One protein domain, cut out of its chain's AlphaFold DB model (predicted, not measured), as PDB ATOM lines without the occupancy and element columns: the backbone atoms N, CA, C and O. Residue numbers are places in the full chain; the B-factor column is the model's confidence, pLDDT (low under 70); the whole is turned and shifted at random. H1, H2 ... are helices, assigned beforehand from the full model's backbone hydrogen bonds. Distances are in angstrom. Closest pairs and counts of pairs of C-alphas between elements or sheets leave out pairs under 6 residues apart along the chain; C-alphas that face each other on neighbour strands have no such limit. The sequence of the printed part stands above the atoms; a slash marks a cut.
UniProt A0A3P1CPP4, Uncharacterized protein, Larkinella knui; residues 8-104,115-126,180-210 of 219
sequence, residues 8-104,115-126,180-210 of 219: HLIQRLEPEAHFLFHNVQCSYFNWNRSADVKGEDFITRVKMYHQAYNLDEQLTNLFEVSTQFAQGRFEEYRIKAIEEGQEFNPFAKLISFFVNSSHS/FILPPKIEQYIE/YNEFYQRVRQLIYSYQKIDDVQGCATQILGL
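This is residues 8 to 104, 115 to 126 and 180 to 210 of the 219 residues of an uncharacterized protein of Larkinella knui (UniProt A0A3P1CPP4). What shape is this? A long spine, H2, has H1 folded back along its first half as a hairpin; H4 and H6 pack on its last part, H5 packs on those two, and short H3 lies off to the side there, touching no helix. What makes it up? The printed part has 140 residues with six named helices, H1 to H6 in chain order, and no named strand: all helix. How compact is it? It is loose, with a radius of gyration of the C-alphas of 18.9 A, and spans 61 by 34 by 24 A.

What touches the hub? H2, residues 39 to 70, touches H1, residues 8 to 28, with residues 41 to 56 alone: a hairpin at a shallow tilt of 26 degrees, opposite ways, closest C-alphas Ala 17 and Tyr 49, 4.7 A. Its residues 63 to 70 alone touch H6, residues 200 to 208, at a steep tilt of 47 degrees, closest C-alphas Ala 70 and Gln 201, 4.4 A. Its residues 62 to 69 alone touch H4, residues 90 to 95, closest C-alphas Leu 62 and Leu 94, 7.2 A. What lies beyond? H5, residues 180 to 195, forms a hairpin with H6, closest C-alphas Tyr 194 and Cys 203, 5.7 A, and touches H4, closest C-alphas Phe 91 and Ile 191, 6.8 A. H3, residues 75 to 83, is apart from H4, only just, at 8.2 A. Are the backbones helical? Every O i to N i+4 pair is within hydrogen-bond range in H2, H3, H4, H5 and H6, and 12 of 17 in H1.

Where does H2 run? It spans 46.2 A, from C-alpha 39 at (32.463, 25.257, 133.616) to C-alpha 70 at (9.835, 38.195, 95.411). How long are the others? H1 measures 31.2 A and H5 22.5 A.

Where is it cut? C-alphas 104 and 115 are 15.4 A apart across one cut, and 126 and 180 are 15.6 A apart across the other. Where is confidence low? Residues 32 to 36, 100 to 104 and 115 are under 70.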
ATOM      1  N   HIS A   8       8.814  28.901 112.287       91.75
ATOM      2  CA  HIS A   8       8.178  29.084 113.585       91.75
ATOM      3  C   HIS A   8       8.758  28.150 114.652       91.75
ATOM      4  O   HIS A   8       8.916  28.556 115.801       91.75
ATOM      5  N   LEU A   9       9.106  26.916 114.279       91.81
ATOM      6  CA  LEU A   9       9.778  25.989 115.190       91.81
ATOM      7  C   LEU A   9      11.223  26.423 115.465       91.81
ATOM      8  O   LEU A   9      11.672  26.328 116.603       91.81
ATOM      9  N   ILE A  10      11.935  26.956 114.464       92.56
ATOM     10  CA  ILE A  10      13.294  27.493 114.657       92.56
ATOM     11  C   ILE A  10      13.294  28.674 115.635       92.56
ATOM     12  O   ILE A  10      14.089  28.683 116.572       92.56
ATOM     13  N   GLN A  11      12.362  29.617 115.473       92.12
ATOM     14  CA  GLN A  11      12.192  30.791 116.346       92.12
ATOM     15  C   GLN A  11      11.925  30.433 117.814       92.12
ATOM     16  O   GLN A  11      12.012  31.277 118.701       92.12
ATOM     17  N   ARG A  12      11.575  29.177 118.093       89.94
ATOM     18  CA  ARG A  12      11.301  28.687 119.447       89.94
ATOM     19  C   ARG A  12      12.536  28.108 120.119       89.94
ATOM     20  O   ARG A  12      12.565  28.026 121.340       89.94
ATOM     21  N   LEU A  13      13.574  27.782 119.353       90.94
ATOM     22  CA  LEU A  13      14.830  27.282 119.902       90.94
ATOM     23  C   LEU A  13      15.587  28.360 120.688       90.94
ATOM     24  O   LEU A  13      16.236  28.035 121.678       90.94
ATOM     25  N   GLU A  14      15.517  29.627 120.267       91.81
ATOM     26  CA  GLU A  14      16.244  30.728 120.914       91.81
ATOM     27  C   GLU A  14      15.744  31.014 122.341       91.81
ATOM     28  O   GLU A  14      16.577  30.970 123.252       91.81
ATOM     29  N   PRO A  15      14.429  31.165 122.603       90.00
ATOM     30  CA  PRO A  15      13.924  31.348 123.963       90.00
ATOM     31  C   PRO A  15      14.242  30.171 124.895       90.00
ATOM     32  O   PRO A  15      14.590  30.381 126.058       90.00
ATOM     33  N   GLU A  16      14.171  28.939 124.386       88.81
ATOM     34  CA  GLU A  16      14.492  27.726 125.150       88.81
ATOM     35  C   GLU A  16      15.984  27.664 125.503       88.81
ATOM     36  O   GLU A  16      16.365  27.466 126.662       88.81
ATOM     37  N   ALA A  17      16.853  27.917 124.522       90.38
ATOM     38  CA  ALA A  17      18.291  27.982 124.747       90.38
ATOM     39  C   ALA A  17      18.663  29.128 125.703       90.38
ATOM     40  O   ALA A  17      19.530  28.959 126.566       90.38
ATOM     41  N   HIS A  18      17.981  30.273 125.593       90.81
ATOM     42  CA  HIS A  18      18.156  31.416 126.484       90.81
ATOM     43  C   HIS A  18      17.736  31.087 127.921       90.81
ATOM     44  O   HIS A  18      18.477  31.405 128.851       90.81
ATOM     45  N   PHE A  19      16.613  30.392 128.125       87.50
ATOM     46  CA  PHE A  19      16.187  29.936 129.451       87.50
ATOM     47  C   PHE A  19      17.227  29.007 130.096       87.50
ATOM     48  O   PHE A  19      17.629  29.213 131.248       87.50
ATOM     49  N   LEU A  20      17.729  28.020 129.345       85.69
ATOM     50  CA  LEU A  20      18.772  27.103 129.820       85.69
ATOM     51  C   LEU A  20      20.082  27.834 130.146       85.69
ATOM     52  O   LEU A  20      20.720  27.538 131.162       85.69
ATOM     53  N   PHE A  21      20.469  28.801 129.312       88.69
ATOM     54  CA  PHE A  21      21.620  29.664 129.557       88.69
ATOM     55  C   PHE A  21      21.433  30.518 130.817       88.69
ATOM     56  O   PHE A  21      22.310  30.520 131.682       88.69
ATOM     57  N   HIS A  22      20.282  31.174 130.971       86.62
ATOM     58  CA  HIS A  22      19.976  32.034 132.111       86.62
ATOM     59  C   HIS A  22      20.016  31.273 133.443       86.62
ATOM     60  O   HIS A  22      20.596  31.753 134.420       86.62
ATOM     61  N   ASN A  23      19.469  30.055 133.481       80.75
ATOM     62  CA  ASN A  23      19.499  29.212 134.679       80.75
ATOM     63  C   ASN A  23      20.932  28.875 135.102       80.75
ATOM     64  O   ASN A  23      21.300  29.031 136.269       80.75
ATOM     65  N   VAL A  24      21.764  28.469 134.140       83.62
ATOM     66  CA  VAL A  24      23.172  28.142 134.388       83.62
ATOM     67  C   VAL A  24      23.977  29.386 134.767       83.62
ATOM     68  O   VAL A  24      24.811  29.317 135.670       83.62
ATOM     69  N   GLN A  25      23.689  30.541 134.166       83.31
ATOM     70  CA  GLN A  25      24.293  31.820 134.529       83.31
ATOM     71  C   GLN A  25      24.000  32.193 135.991       83.31
ATOM     72  O   GLN A  25      24.922  32.530 136.740       83.31
ATOM     73  N   CYS A  26      22.742  32.087 136.423       80.62
ATOM     74  CA  CYS A  26      22.331  32.390 137.796       80.62
ATOM     75  C   CYS A  26      23.013  31.493 138.839       80.62
ATOM     76  O   CYS A  26      23.363  31.968 139.924       80.62
ATOM     77  N   SER A  27      23.230  30.215 138.520       78.94
ATOM     78  CA  SER A  27      23.957  29.291 139.396       78.94
ATOM     79  C   SER A  27      25.470  29.538 139.381       78.94
ATOM     80  O   SER A  27      26.079  29.618 140.443       78.94
ATOM     81  N   TYR A  28      26.077  29.751 138.207       77.25
ATOM     82  CA  TYR A  28      27.527  29.957 138.070       77.25
ATOM     83  C   TYR A  28      28.016  31.242 138.758       77.25
ATOM     84  O   TYR A  28      29.084  31.262 139.369       77.25
ATOM     85  N   PHE A  29      27.217  32.314 138.725       79.25
ATOM     86  CA  PHE A  29      27.516  33.565 139.436       79.25
ATOM     87  C   PHE A  29      27.051  33.578 140.904       79.25
ATOM     88  O   PHE A  29      27.106  34.625 141.553       79.25
ATOM     89  N   ASN A  30      26.623  32.432 141.453       72.62
ATOM     90  CA  ASN A  30      26.113  32.290 142.823       72.62
ATOM     91  C   ASN A  30      24.942  33.231 143.168       72.62
ATOM     92  O   ASN A  30      24.718  33.546 144.341       72.62
ATOM     93  N   TRP A  31      24.178  33.681 142.168       74.75
ATOM     94  CA  TRP A  31      22.973  34.486 142.391       74.75
ATOM     95  C   TRP A  31      21.848  33.638 142.984       74.75
ATOM     96  O   TRP A  31      21.157  34.093 143.892       74.75
ATOM     97  N   ASN A  32      21.757  32.371 142.569       64.94
ATOM     98  CA  ASN A  32      20.963  31.338 143.227       64.94
ATOM     99  C   ASN A  32      21.917  30.281 143.798       64.94
ATOM    100  O   ASN A  32      22.541  29.534 143.051       64.94
ATOM    101  N   ARG A  33      22.052  30.230 145.132       58.97
ATOM    102  CA  ARG A  33      23.009  29.390 145.895       58.97
ATOM    103  C   ARG A  33      22.773  27.866 145.790       58.97
ATOM    104  O   ARG A  33      23.155  27.129 146.695       58.97
ATOM    105  N   SER A  34      22.080  27.393 144.760       59.09
ATOM    106  CA  SER A  34      21.458  26.070 144.725       59.09
ATOM    107  C   SER A  34      22.178  25.025 143.867       59.09
ATOM    108  O   SER A  34      21.849  23.852 144.012       59.09
ATOM    109  N   ALA A  35      23.162  25.375 143.028       62.72
ATOM    110  CA  ALA A  35      23.848  24.377 142.198       62.72
ATOM    111  C   ALA A  35      25.319  24.712 141.902       62.72
ATOM    112  O   ALA A  35      25.635  25.823 141.482       62.72
ATOM    113  N   ASP A  36      26.195  23.717 142.072       69.81
ATOM    114  CA  ASP A  36      27.578  23.736 141.587       69.81
ATOM    115  C   ASP A  36      27.572  23.386 140.090       69.81
ATOM    116  O   ASP A  36      27.403  22.223 139.712       69.81
ATOM    117  N   VAL A  37      27.649  24.402 139.228       76.62
ATOM    118  CA  VAL A  37      27.644  24.212 137.771       76.62
ATOM    119  C   VAL A  37      29.073  24.097 137.264       76.62
ATOM    120  O   VAL A  37      29.883  25.012 137.432       76.62
ATOM    121  N   LYS A  38      29.380  22.991 136.580       83.62
ATOM    122  CA  LYS A  38      30.690  22.792 135.960       83.62
ATOM    123  C   LYS A  38      30.898  23.807 134.834       83.62
ATOM    124  O   LYS A  38      29.986  24.095 134.063       83.62
ATOM    125  N   GLY A  39      32.127  24.301 134.680       83.06
ATOM    126  CA  GLY A  39      32.463  25.257 133.616       83.06
ATOM    127  C   GLY A  39      32.170  24.737 132.200       83.06
ATOM    128  O   GLY A  39      31.795  25.512 131.324       83.06
ATOM    129  N   GLU A  40      32.276  23.423 131.981       87.31
ATOM    130  CA  GLU A  40      31.922  22.770 130.712       87.31
ATOM    131  C   GLU A  40      30.424  22.896 130.391       87.31
ATOM    132  O   GLU A  40      30.062  23.200 129.251       87.31
ATOM    133  N   ASP A  41      29.557  22.747 131.397       85.12
ATOM    134  CA  ASP A  41      28.110  22.906 131.240       85.12
ATOM    135  C   ASP A  41      27.766  24.363 130.908       85.12
ATOM    136  O   ASP A  41      26.972  24.625 130.003       85.12
ATOM    137  N   PHE A  42      28.426  25.321 131.572       87.12
ATOM    138  CA  PHE A  42      28.277  26.748 131.272       87.12
ATOM    139  C   PHE A  42      28.649  27.072 129.820       87.12
ATOM    140  O   PHE A  42      27.846  27.659 129.095       87.12
ATOM    141  N   ILE A  43      29.830  26.636 129.363       88.56
ATOM    142  CA  ILE A  43      30.277  26.854 127.978       88.56
ATOM    143  C   ILE A  43      29.299  26.219 126.980       88.56
ATOM    144  O   ILE A  43      28.976  26.834 125.963       88.56
ATOM    145  N   THR A  44      28.805  25.016 127.275       90.00
ATOM    146  CA  THR A  44      27.848  24.307 126.414       90.00
ATOM    147  C   THR A  44      26.549  25.099 126.253       90.00
ATOM    148  O   THR A  44      26.093  25.292 125.127       90.00
ATOM    149  N   ARG A  45      25.979  25.632 127.346       90.00
ATOM    150  CA  ARG A  45      24.749  26.447 127.277       90.00
ATOM    151  C   ARG A  45      24.955  27.790 126.579       90.00
ATOM    152  O   ARG A  45      24.086  28.208 125.821       90.00
ATOM    153  N   VAL A  46      26.109  28.431 126.769       90.44
ATOM    154  CA  VAL A  46      26.462  29.665 126.044       90.44
ATOM    155  C   VAL A  46      26.498  29.414 124.536       90.44
ATOM    156  O   VAL A  46      25.895  30.158 123.765       90.44
ATOM    157  N   LYS A  47      27.180  28.349 124.097       91.19
ATOM    158  CA  LYS A  47      27.254  27.999 122.672       91.19
ATOM    159  C   LYS A  47      25.889  27.655 122.090       91.19
ATOM    160  O   LYS A  47      25.566  28.139 121.014       91.19
ATOM    161  N   MET A  48      25.105  26.854 122.808       92.88
ATOM    162  CA  MET A  48      23.737  26.487 122.437       92.88
ATOM    163  C   MET A  48      22.873  27.726 122.179       92.88
ATOM    164  O   MET A  48      22.270  27.831 121.114       92.88
ATOM    165  N   TYR A  49      22.888  28.696 123.100       92.81
ATOM    166  CA  TYR A  49      22.182  29.969 122.940       92.81
ATOM    167  C   TYR A  49      22.631  30.729 121.688       92.81
ATOM    168  O   TYR A  49      21.803  31.085 120.854       92.81
ATOM    169  N   HIS A  50      23.939  30.916 121.496       91.50
ATOM    170  CA  HIS A  50      24.439  31.635 120.321       91.50
ATOM    171  C   HIS A  50      24.162  30.909 118.997       91.50
ATOM    172  O   HIS A  50      23.931  31.565 117.984       91.50
ATOM    173  N   GLN A  51      24.171  29.575 118.988       93.44
ATOM    174  CA  GLN A  51      23.811  28.783 117.811       93.44
ATOM    175  C   GLN A  51      22.324  28.923 117.475       93.44
ATOM    176  O   GLN A  51      22.003  29.139 116.309       93.44
ATOM    177  N   ALA A  52      21.439  28.850 118.477       93.62
ATOM    178  CA  ALA A  52      20.003  29.061 118.299       93.62
ATOM    179  C   ALA A  52      19.711  30.474 117.777       93.62
ATOM    180  O   ALA A  52      19.046  30.620 116.753       93.62
ATOM    181  N   TYR A  53      20.287  31.487 118.430       92.62
ATOM    182  CA  TYR A  53      20.151  32.892 118.049       92.62
ATOM    183  C   TYR A  53      20.588  33.133 116.602       92.62
ATOM    184  O   TYR A  53      19.838  33.697 115.813       92.62
ATOM    185  N   ASN A  54      21.782  32.666 116.221       91.69
ATOM    186  CA  ASN A  54      22.270  32.882 114.863       91.69
ATOM    187  C   ASN A  54      21.440  32.117 113.822       91.69
ATOM    188  O   ASN A  54      21.163  32.644 112.747       91.69
ATOM    189  N   LEU A  55      21.034  30.877 114.116       93.88
ATOM    190  CA  LEU A  55      20.194  30.113 113.197       93.88
ATOM    191  C   LEU A  55      18.865  30.832 112.934       93.88
ATOM    192  O   LEU A  55      18.478  30.969 111.772       93.88
ATOM    193  N   ASP A  56      18.202  31.294 113.995       94.50
ATOM    194  CA  ASP A  56      16.959  32.058 113.898       94.50
ATOM    195  C   ASP A  56      17.170  33.368 113.133       94.50
ATOM    196  O   ASP A  56      16.550  33.580 112.089       94.50
ATOM    197  N   GLU A  57      18.111  34.203 113.579       92.75
ATOM    198  CA  GLU A  57      18.379  35.508 112.974       92.75
ATOM    199  C   GLU A  57      18.653  35.384 111.468       92.75
ATOM    200  O   GLU A  57      18.074  36.114 110.660       92.75
ATOM    201  N   GLN A  58      19.505  34.442 111.054       93.50
ATOM    202  CA  GLN A  58      19.864  34.307 109.642       93.50
ATOM    203  C   GLN A  58      18.735  33.718 108.792       93.50
ATOM    204  O   GLN A  58      18.550  34.156 107.653       93.50
ATOM    205  N   LEU A  59      17.968  32.752 109.307       95.25
ATOM    206  CA  LEU A  59      16.827  32.196 108.571       95.25
ATOM    207  C   LEU A  59      15.668  33.194 108.476       95.25
ATOM    208  O   LEU A  59      15.083  33.324 107.398       95.25
ATOM    209  N   THR A  60      15.391  33.933 109.551       95.12
ATOM    210  CA  THR A  60      14.397  35.014 109.576       95.12
ATOM    211  C   THR A  60      14.780  36.110 108.580       95.12
ATOM    212  O   THR A  60      13.999  36.432 107.683       95.12
ATOM    213  N   ASN A  61      16.024  36.591 108.621       93.69
ATOM    214  CA  ASN A  61      16.508  37.596 107.673       93.69
ATOM    215  C   ASN A  61      16.478  37.100 106.216       93.69
ATOM    216  O   ASN A  61      16.126  37.857 105.307       93.69
ATOM    217  N   LEU A  62      16.831  35.834 105.957       95.75
ATOM    218  CA  LEU A  62      16.751  35.254 104.613       95.75
ATOM    219  C   LEU A  62      15.299  35.190 104.118       95.75
ATOM    220  O   LEU A  62      15.042  35.497 102.948       95.75
ATOM    221  N   PHE A  63      14.358  34.813 104.986       96.50
ATOM    222  CA  PHE A  63      12.929  34.790 104.675       96.50
ATOM    223  C   PHE A  63      12.402  36.193 104.344       96.50
ATOM    224  O   PHE A  63      11.726  36.382 103.328       96.50
ATOM    225  N   GLU A  64      12.755  37.197 105.146       95.44
ATOM    226  CA  GLU A  64      12.345  38.588 104.934       95.44
ATOM    227  C   GLU A  64      12.914  39.166 103.636       95.44
ATOM    228  O   GLU A  64      12.155  39.662 102.800       95.44
ATOM    229  N   VAL A  65      14.228  39.032 103.412       95.19
ATOM    230  CA  VAL A  65      14.883  39.470 102.166       95.19
ATOM    231  C   VAL A  65      14.239  38.790 100.960       95.19
ATOM    232  O   VAL A  65      13.918  39.450  99.972       95.19
ATOM    233  N   SER A  66      13.997  37.478 101.039       96.75
ATOM    234  CA  SER A  66      13.358  36.736  99.948       96.75
ATOM    235  C   SER A  66      11.919  37.205  99.715       96.75
ATOM    236  O   SER A  66      11.497  37.344  98.569       96.75
ATOM    237  N   THR A  67      11.176  37.531 100.774       96.75
ATOM    238  CA  THR A  67       9.824  38.106 100.674       96.75
ATOM    239  C   THR A  67       9.844  39.445  99.944       96.75
ATOM    240  O   THR A  67       9.061  39.660  99.015       96.75
ATOM    241  N   GLN A  68      10.767  40.335 100.314       96.25
ATOM    242  CA  GLN A  68      10.908  41.638  99.667       96.25
ATOM    243  C   GLN A  68      11.329  41.495  98.197       96.25
ATOM    244  O   GLN A  68      10.728  42.115  97.315       96.25
ATOM    245  N   PHE A  69      12.293  40.619  97.905       97.12
ATOM    246  CA  PHE A  69      12.782  40.386  96.543       97.12
ATOM    247  C   PHE A  69      11.729  39.743  95.644       97.12
ATOM    248  O   PHE A  69      11.564  40.184  94.507       97.12
ATOM    249  N   ALA A  70      10.955  38.780  96.148       97.06
ATOM    250  CA  ALA A  70       9.835  38.195  95.411       97.06
ATOM    251  C   ALA A  70       8.786  39.257  95.022       97.06
ATOM    252  O   ALA A  70       8.191  39.185  93.951       97.06
ATOM    253  N   GLN A  71       8.611  40.290  95.852       96.69
ATOM    254  CA  GLN A  71       7.722  41.427  95.589       96.69
ATOM    255  C   GLN A  71       8.366  42.537  94.737       96.69
ATOM    256  O   GLN A  71       7.716  43.544  94.457       96.69
ATOM    257  N   GLY A  72       9.636  42.394  94.340       94.19
ATOM    258  CA  GLY A  72      10.377  43.419  93.596       94.19
ATOM    259  C   GLY A  72      10.767  44.645  94.423       94.19
ATOM    260  O   GLY A  72      11.069  45.701  93.864       94.19
ATOM    261  N   ARG A  73      10.742  44.536  95.755       94.75
ATOM    262  CA  ARG A  73      11.097  45.619  96.675       94.75
ATOM    263  C   ARG A  73      12.598  45.574  96.957       94.75
ATOM    264  O   ARG A  73      13.050  44.852  97.836       94.75
ATOM    265  N   PHE A  74      13.365  46.348  96.190       92.62
ATOM    266  CA  PHE A  74      14.831  46.418  96.307       92.62
ATOM    267  C   PHE A  74      15.352  47.741  96.881       92.62
ATOM    268  O   PHE A  74      16.551  47.871  97.110       92.62
ATOM    269  N   GLU A  75      14.473  48.727  97.068       90.88
ATOM    270  CA  GLU A  75      14.857  50.130  97.256       90.88
ATOM    271  C   GLU A  75      15.763  50.342  98.474       90.88
ATOM    272  O   GLU A  75      16.824  50.947  98.354       90.88
ATOM    273  N   GLU A  76      15.402  49.764  99.620       90.38
ATOM    274  CA  GLU A  76      16.180  49.879 100.858       90.38
ATOM    275  C   GLU A  76      17.603  49.321 100.700       90.38
ATOM    276  O   GLU A  76      18.584  49.966 101.068       90.38
ATOM    277  N   TYR A  77      17.742  48.149 100.074       89.88
ATOM    278  CA  TYR A  77      19.049  47.530  99.852       89.88
ATOM    279  C   TYR A  77      19.889  48.283  98.823       89.88
ATOM    280  O   TYR A  77      21.115  48.309  98.933       89.88
ATOM    281  N   ARG A  78      19.245  48.906  97.831       89.25
ATOM    282  CA  ARG A  78      19.927  49.748  96.849       89.25
ATOM    283  C   ARG A  78      20.471  51.016  97.501       89.25
ATOM    284  O   ARG A  78      21.627  51.349  97.257       89.25
ATOM    285  N   ILE A  79      19.673  51.685  98.335       90.12
ATOM    286  CA  ILE A  79      20.107  52.865  99.098       90.12
ATOM    287  C   ILE A  79      21.298  52.497  99.983       90.12
ATOM    288  O   ILE A  79      22.343  53.136  99.889       90.12
ATOM    289  N   LYS A  80      21.182  51.407 100.749       87.75
ATOM    290  CA  LYS A  80      22.257  50.939 101.626       87.75
ATOM    291  C   LYS A  80      23.548  50.624 100.863       87.75
ATOM    292  O   LYS A  80      24.622  51.034 101.288       87.75
ATOM    293  N   ALA A  81      23.455  49.958  99.710       86.25
ATOM    294  CA  ALA A  81      24.625  49.690  98.873       86.25
ATOM    295  C   ALA A  81      25.295  50.990  98.390       86.25
ATOM    296  O   ALA A  81      26.516  51.103  98.453       86.25
ATOM    297  N   ILE A  82      24.510  51.995  97.981       88.88
ATOM    298  CA  ILE A  82      25.030  53.309  97.567       88.88
ATOM    299  C   ILE A  82      25.727  54.023  98.734       88.88
ATOM    300  O   ILE A  82      26.823  54.553  98.547       88.88
ATOM    301  N   GLU A  83      25.127  54.020  99.928       89.69
ATOM    302  CA  GLU A  83      25.719  54.599 101.145       89.69
ATOM    303  C   GLU A  83      27.041  53.918 101.525       89.69
ATOM    304  O   GLU A  83      27.980  54.573 101.980       89.69
ATOM    305  N   GLU A  84      27.144  52.611 101.276       85.00
ATOM    306  CA  GLU A  84      28.354  51.811 101.482       85.00
ATOM    307  C   GLU A  84      29.365  51.923 100.318       85.00
ATOM    308  O   GLU A  84      30.450  51.338 100.380       85.00
ATOM    309  N   GLY A  85      29.047  52.686  99.264       87.06
ATOM    310  CA  GLY A  85      29.898  52.858  98.083       87.06
ATOM    311  C   GLY A  85      30.010  51.603  97.210       87.06
ATOM    312  O   GLY A  85      31.012  51.422  96.516       87.06
ATOM    313  N   GLN A  86      29.012  50.722  97.265       84.62
ATOM    314  CA  GLN A  86      28.954  49.449  96.555       84.62
ATOM    315  C   GLN A  86      27.861  49.446  95.481       84.62
ATOM    316  O   GLN A  86      26.834  50.118  95.583       84.62
ATOM    317  N   GLU A  87      28.065  48.647  94.435       87.94
ATOM    318  CA  GLU A  87      27.015  48.365  93.460       87.94
ATOM    319  C   GLU A  87      25.996  47.390  94.061       87.94
ATOM    320  O   GLU A  87      26.356  46.345  94.610       87.94
ATOM    321  N   PHE A  88      24.707  47.721  93.955       90.50
ATOM    322  CA  PHE A  88      23.654  46.846  94.453       90.50
ATOM    323  C   PHE A  88      23.521  45.595  93.579       90.50
ATOM    324  O   PHE A  88      23.067  45.666  92.439       90.50
ATOM    325  N   ASN A  89      23.846  44.439  94.158       90.88
ATOM    326  CA  ASN A  89      23.626  43.134  93.550       90.88
ATOM    327  C   ASN A  89      22.700  42.285  94.448       90.88
ATOM    328  O   ASN A  89      23.115  41.861  95.533       90.88
ATOM    329  N   PRO A  90      21.460  41.989  94.016       92.88
ATOM    330  CA  PRO A  90      20.506  41.264  94.847       92.88
ATOM    331  C   PRO A  90      20.911  39.792  95.043       92.88
ATOM    332  O   PRO A  90      20.718  39.241  96.127       92.88
ATOM    333  N   PHE A  91      21.576  39.155  94.072       93.75
ATOM    334  CA  PHE A  91      22.132  37.813  94.277       93.75
ATOM    335  C   PHE A  91      23.275  37.823  95.294       93.75
ATOM    336  O   PHE A  91      23.347  36.919  96.122       93.75
ATOM    337  N   ALA A  92      24.129  38.854  95.298       90.62
ATOM    338  CA  ALA A  92      25.176  38.987  96.314       90.62
ATOM    339  C   ALA A  92      24.579  39.088  97.729       90.62
ATOM    340  O   ALA A  92      25.098  38.462  98.655       90.62
ATOM    341  N   LYS A  93      23.444  39.783  97.879       91.12
ATOM    342  CA  LYS A  93      22.706  39.851  99.148       91.12
ATOM    343  C   LYS A  93      22.129  38.496  99.581       91.12
ATOM    344  O   LYS A  93      22.169  38.180 100.763       91.12
ATOM    345  N   LEU A  94      21.628  37.674  98.657       92.88
ATOM    346  CA  LEU A  94      21.202  36.303  98.989       92.88
ATOM    347  C   LEU A  94      22.396  35.395  99.331       92.88
ATOM    348  O   LEU A  94      22.297  34.536 100.203       92.88
ATOM    349  N   ILE A  95      23.542  35.592  98.675       92.12
ATOM    350  CA  ILE A  95      24.768  34.813  98.912       92.12
ATOM    351  C   ILE A  95      25.399  35.140 100.269       92.12
ATOM    352  O   ILE A  95      25.985  34.243 100.879       92.12
ATOM    353  N   SER A  96      25.268  36.378 100.762       89.75
ATOM    354  CA  SER A  96      25.903  36.806 102.017       89.75
ATOM    355  C   SER A  96      25.444  36.006 103.240       89.75
ATOM    356  O   SER A  96      26.177  35.928 104.216       89.75
ATOM    357  N   PHE A  97      24.270  35.368 103.180       91.06
ATOM    358  CA  PHE A  97      23.791  34.458 104.228       91.06
ATOM    359  C   PHE A  97      24.602  33.159 104.330       91.06
ATOM    360  O   PHE A  97      24.550  32.478 105.348       91.06
ATOM    361  N   PHE A  98      25.346  32.794 103.284       88.81
ATOM    362  CA  PHE A  98      26.024  31.500 103.165       88.81
ATOM    363  C   PHE A  98      27.542  31.609 103.052       88.81
ATOM    364  O   PHE A  98      28.245  30.605 103.174       88.81
ATOM    365  N   VAL A  99      28.055  32.797 102.729       83.12
ATOM    366  CA  VAL A  99      29.477  33.041 102.486       83.12
ATOM    367  C   VAL A  99      29.840  34.400 103.057       83.12
ATOM    368  O   VAL A  99      29.112  35.369 102.867       83.12
ATOM    369  N   ASN A 100      31.017  34.488 103.675       65.69
ATOM    370  CA  ASN A 100      31.625  35.769 104.008       65.69
ATOM    371  C   ASN A 100      31.889  36.570 102.735       65.69
ATOM    372  O   ASN A 100      32.882  36.358 102.040       65.69
ATOM    373  N   SER A 101      31.003  37.510 102.431       53.34
ATOM    374  CA  SER A 101      31.206  38.521 101.400       53.34
ATOM    375  C   SER A 101      32.135  39.619 101.929       53.34
ATOM    376  O   SER A 101      31.758  40.781 102.045       53.34
ATOM    377  N   SER A 102      33.367  39.265 102.294       46.75
ATOM    378  CA  SER A 102      34.405  40.233 102.648       46.75
ATOM    379  C   SER A 102      35.041  40.798 101.374       46.75
ATOM    380  O   SER A 102      36.144  40.437 100.978       46.75
ATOM    381  N   HIS A 103      34.334  41.714 100.708       44.22
ATOM    382  CA  HIS A 103      34.981  42.742  99.871       44.22
ATOM    383  C   HIS A 103      35.403  43.966 100.702       44.22
ATOM    384  O   HIS A 103      36.095  44.854 100.213       44.22
ATOM    385  N   SER A 104      35.083  43.967 101.998       39.44
ATOM    386  CA  SER A 104      35.451  45.013 102.943       39.44
ATOM    387  C   SER A 104      36.456  44.462 103.958       39.44
ATOM    388  O   SER A 104      36.073  43.917 104.984       39.44
ATOM    389  N   PHE A 115      27.741  35.130 111.940       69.56
ATOM    390  CA  PHE A 115      26.550  35.681 111.291       69.56
ATOM    391  C   PHE A 115      26.265  35.051 109.914       69.56
ATOM    392  O   PHE A 115      25.652  35.687 109.061       69.56
ATOM    393  N   ILE A 116      26.760  33.836 109.639       85.31
ATOM    394  CA  ILE A 116      26.411  33.078 108.422       85.31
ATOM    395  C   ILE A 116      25.781  31.731 108.772       85.31
ATOM    396  O   ILE A 116      26.062  31.144 109.821       85.31
ATOM    397  N   LEU A 117      24.969  31.216 107.850       88.38
ATOM    398  CA  LEU A 117      24.433  29.864 107.912       88.38
ATOM    399  C   LEU A 117      25.539  28.845 107.586       88.38
ATOM    400  O   LEU A 117      26.163  28.940 106.520       88.38
ATOM    401  N   PRO A 118      25.800  27.861 108.463       89.44
ATOM    402  CA  PRO A 118      26.768  26.811 108.192       89.44
ATOM    403  C   PRO A 118      26.299  25.887 107.056       89.44
ATOM    404  O   PRO A 118      25.117  25.597 106.935       89.44
ATOM    405  N   PRO A 119      27.204  25.338 106.231       88.44
ATOM    406  CA  PRO A 119      26.839  24.342 105.218       88.44
ATOM    407  C   PRO A 119      26.261  23.039 105.776       88.44
ATOM    408  O   PRO A 119      25.675  22.265 105.014       88.44
ATOM    409  N   LYS A 120      26.477  22.763 107.064       91.75
ATOM    410  CA  LYS A 120      26.036  21.549 107.746       91.75
ATOM    411  C   LYS A 120      25.486  21.883 109.123       91.75
ATOM    412  O   LYS A 120      26.170  22.559 109.895       91.75
ATOM    413  N   ILE A 121      24.303  21.368 109.450       92.31
ATOM    414  CA  ILE A 121      23.689  21.583 110.765       92.31
ATOM    415  C   ILE A 121      24.551  21.020 111.894       92.31
ATOM    416  O   ILE A 121      24.572  21.572 112.986       92.31
ATOM    417  N   GLU A 122      25.358  19.993 111.612       92.00
ATOM    418  CA  GLU A 122      26.308  19.379 112.541       92.00
ATOM    419  C   GLU A 122      27.388  20.348 113.047       92.00
ATOM    420  O   GLU A 122      28.129  20.013 113.963       92.00
ATOM    421  N   GLN A 123      27.500  21.550 112.475       89.50
ATOM    422  CA  GLN A 123      28.338  22.620 113.024       89.50
ATOM    423  C   GLN A 123      27.695  23.313 114.240       89.50
ATOM    424  O   GLN A 123      28.390  24.027 114.960       89.50
ATOM    425  N   TYR A 124      26.404  23.074 114.491       92.00
ATOM    426  CA  TYR A 124      25.662  23.475 115.686       92.00
ATOM    427  C   TYR A 124      25.420  22.273 116.606       92.00
ATOM    428  O   TYR A 124      24.285  21.884 116.873       92.00
ATOM    429  N   ILE A 125      26.508  21.640 117.055       92.12
ATOM    430  CA  ILE A 125      26.464  20.405 117.856       92.12
ATOM    431  C   ILE A 125      25.658  20.614 119.139       92.12
ATOM    432  O   ILE A 125      24.796  19.800 119.461       92.12
ATOM    433  N   GLU A 126      25.933  21.697 119.867       93.38
ATOM    434  CA  GLU A 126      25.269  21.991 121.133       93.38
ATOM    435  C   GLU A 126      23.770  22.256 120.924       93.38
ATOM    436  O   GLU A 126      22.953  21.759 121.698       93.38
ATOM    437  N   TYR A 180      17.396  20.901 107.343       96.19
ATOM    438  CA  TYR A 180      18.354  22.003 107.187       96.19
ATOM    439  C   TYR A 180      19.396  21.774 106.091       96.19
ATOM    440  O   TYR A 180      19.618  22.638 105.241       96.19
ATOM    441  N   ASN A 181      20.030  20.602 106.080       95.12
ATOM    442  CA  ASN A 181      21.106  20.312 105.131       95.12
ATOM    443  C   ASN A 181      20.589  20.329 103.678       95.12
ATOM    444  O   ASN A 181      21.255  20.851 102.781       95.12
ATOM    445  N   GLU A 182      19.379  19.810 103.443       96.31
ATOM    446  CA  GLU A 182      18.728  19.863 102.130       96.31
ATOM    447  C   GLU A 182      18.302  21.294 101.773       96.31
ATOM    448  O   GLU A 182      18.490  21.723 100.630       96.31
ATOM    449  N   PHE A 183      17.789  22.054 102.747       97.00
ATOM    450  CA  PHE A 183      17.418  23.459 102.576       97.00
ATOM    451  C   PHE A 183      18.616  24.284 102.108       97.00
ATOM    452  O   PHE A 183      18.545  24.938 101.063       97.00
ATOM    453  N   TYR A 184      19.744  24.183 102.819       96.19
ATOM    454  CA  TYR A 184      20.982  24.884 102.485       96.19
ATOM    455  C   TYR A 184      21.412  24.597 101.039       96.19
ATOM    456  O   TYR A 184      21.679  25.513 100.252       96.19
ATOM    457  N   GLN A 185      21.447  23.315 100.661       95.31
ATOM    458  CA  GLN A 185      21.854  22.897  99.321       95.31
ATOM    459  C   GLN A 185      20.896  23.403  98.239       95.31
ATOM    460  O   GLN A 185      21.358  23.912  97.213       95.31
ATOM    461  N   ARG A 186      19.579  23.309  98.460       95.94
ATOM    462  CA  ARG A 186      18.578  23.793  97.499       95.94
ATOM    463  C   ARG A 186      18.648  25.298  97.308       95.94
ATOM    464  O   ARG A 186      18.662  25.737  96.161       95.94
ATOM    465  N   VAL A 187      18.754  26.090  98.378       96.81
ATOM    466  CA  VAL A 187      18.870  27.553  98.248       96.81
ATOM    467  C   VAL A 187      20.107  27.927  97.432       96.81
ATOM    468  O   VAL A 187      20.017  28.698  96.476       96.81
ATOM    469  N   ARG A 188      21.255  27.312  97.732       95.00
ATOM    470  CA  ARG A 188      22.499  27.511  96.972       95.00
ATOM    471  C   ARG A 188      22.342  27.176  95.485       95.00
ATOM    472  O   ARG A 188      22.834  27.918  94.633       95.00
ATOM    473  N   GLN A 189      21.667  26.072  95.166       96.00
ATOM    474  CA  GLN A 189      21.401  25.661  93.784       96.00
ATOM    475  C   GLN A 189      20.445  26.619  93.064       96.00
ATOM    476  O   GLN A 189      20.670  26.923  91.888       96.00
ATOM    477  N   LEU A 190      19.412  27.111  93.755       97.06
ATOM    478  CA  LEU A 190      18.474  28.101  93.223       97.06
ATOM    479  C   LEU A 190      19.203  29.395  92.867       97.06
ATOM    480  O   LEU A 190      19.140  29.812  91.712       97.06
ATOM    481  N   ILE A 191      19.978  29.953  93.803       95.69
ATOM    482  CA  ILE A 191      20.786  31.161  93.572       95.69
ATOM    483  C   ILE A 191      21.671  30.978  92.337       95.69
ATOM    484  O   ILE A 191      21.617  31.785  91.413       95.69
ATOM    485  N   TYR A 192      22.432  29.882  92.273       94.12
ATOM    486  CA  TYR A 192      23.327  29.609  91.146       94.12
ATOM    487  C   TYR A 192      22.594  29.476  89.799       94.12
ATOM    488  O   TYR A 192      23.114  29.888  88.763       94.12
ATOM    489  N   SER A 193      21.402  28.877  89.791       95.88
ATOM    490  CA  SER A 193      20.648  28.622  88.557       95.88
ATOM    491  C   SER A 193      19.962  29.884  88.041       95.88
ATOM    492  O   SER A 193      20.083  30.204  86.861       95.88
ATOM    493  N   TYR A 194      19.294  30.622  88.930       97.62
ATOM    494  CA  TYR A 194      18.563  31.838  88.582       97.62
ATOM    495  C   TYR A 194      19.487  33.018  88.274       97.62
ATOM    496  O   TYR A 194      19.142  33.857  87.446       97.62
ATOM    497  N   GLN A 195      20.699  33.040  88.838       94.38
ATOM    498  CA  GLN A 195      21.716  34.034  88.482       94.38
ATOM    499  C   GLN A 195      22.101  33.979  86.994       94.38
ATOM    500  O   GLN A 195      22.420  35.006  86.405       94.38
ATOM    501  N   LYS A 196      22.041  32.805  86.347       95.31
ATOM    502  CA  LYS A 196      22.376  32.657  84.914       95.31
ATOM    503  C   LYS A 196      21.367  33.318  83.977       95.31
ATOM    504  O   LYS A 196      21.702  33.576  82.825       95.31
ATOM    505  N   ILE A 197      20.146  33.525  84.456       96.94
ATOM    506  CA  ILE A 197      19.035  34.121  83.703       96.94
ATOM    507  C   ILE A 197      18.599  35.470  84.292       96.94
ATOM    508  O   ILE A 197      17.598  36.017  83.849       96.94
ATOM    509  N   ASP A 198      19.345  35.980  85.278       95.56
ATOM    510  CA  ASP A 198      19.110  37.245  85.985       95.56
ATOM    511  C   ASP A 198      17.687  37.412  86.561       95.56
ATOM    512  O   ASP A 198      17.121  38.501  86.593       95.56
ATOM    513  N   ASP A 199      17.088  36.315  87.041       97.50
ATOM    514  CA  ASP A 199      15.729  36.309  87.603       97.50
ATOM    515  C   ASP A 199      15.752  36.158  89.131       97.50
ATOM    516  O   ASP A 199      15.556  35.082  89.707       97.50
ATOM    517  N   VAL A 200      16.023  37.264  89.826       97.00
ATOM    518  CA  VAL A 200      16.093  37.251  91.294       97.00
ATOM    519  C   VAL A 200      14.723  37.101  91.962       97.00
ATOM    520  O   VAL A 200      14.634  36.512  93.039       97.00
ATOM    521  N   GLN A 201      13.645  37.578  91.331       97.94
ATOM    522  CA  GLN A 201      12.289  37.462  91.885       97.94
ATOM    523  C   GLN A 201      11.819  36.004  91.858       97.94
ATOM    524  O   GLN A 201      11.286  35.502  92.855       97.94
ATOM    525  N   GLY A 202      12.073  35.303  90.747       97.38
ATOM    526  CA  GLY A 202      11.842  33.869  90.628       97.38
ATOM    527  C   GLY A 202      12.677  33.083  91.634       97.38
ATOM    528  O   GLY A 202      12.125  32.250  92.354       97.38
ATOM    529  N   CYS A 203      13.969  33.407  91.774       97.81
ATOM    530  CA  CYS A 203      14.837  32.798  92.787       97.81
ATOM    531  C   CYS A 203      14.258  32.949  94.200       97.81
ATOM    532  O   CYS A 203      14.118  31.964  94.923       97.81
ATOM    533  N   ALA A 204      13.900  34.175  94.583       97.44
ATOM    534  CA  ALA A 204      13.373  34.489  95.903       97.44
ATOM    535  C   ALA A 204      12.043  33.769  96.176       97.44
ATOM    536  O   ALA A 204      11.858  33.195  97.246       97.44
ATOM    537  N   THR A 205      11.159  33.696  95.177       97.44
ATOM    538  CA  THR A 205       9.895  32.946  95.267       97.44
ATOM    539  C   THR A 205      10.134  31.456  95.519       97.44
ATOM    540  O   THR A 205       9.459  30.851  96.352       97.44
ATOM    541  N   GLN A 206      11.114  30.854  94.837       97.44
ATOM    542  CA  GLN A 206      11.466  29.449  95.057       97.44
ATOM    543  C   GLN A 206      12.110  29.226  96.434       97.44
ATOM    544  O   GLN A 206      11.812  28.222  97.071       97.44
ATOM    545  N   ILE A 207      12.943  30.156  96.922       97.06
ATOM    546  CA  ILE A 207      13.518  30.088  98.278       97.06
ATOM    547  C   ILE A 207      12.406  30.123  99.333       97.06
ATOM    548  O   ILE A 207      12.401  29.284 100.230       97.06
ATOM    549  N   LEU A 208      11.432  31.030  99.198       96.25
ATOM    550  CA  LEU A 208      10.270  31.095 100.094       96.25
ATOM    551  C   LEU A 208       9.476  29.785 100.106       96.25
ATOM    552  O   LEU A 208       9.027  29.356 101.162       96.25
ATOM    553  N   GLY A 209       9.359  29.112  98.957       95.25
ATOM    554  CA  GLY A 209       8.708  27.803  98.848       95.25
ATOM    555  C   GLY A 209       9.402  26.663  99.608       95.25
ATOM    556  O   GLY A 209       8.812  25.589  99.745       95.25
ATOM    557  N   LEU A 210      10.629  26.872 100.099       96.44
ATOM    558  CA  LEU A 210      11.339  25.929 100.969       96.44
ATOM    559  C   LEU A 210      11.030  26.142 102.457       96.44
ATOM    560  O   LEU A 210      11.358  25.273 103.265       96.44
TER     561      LEU A 210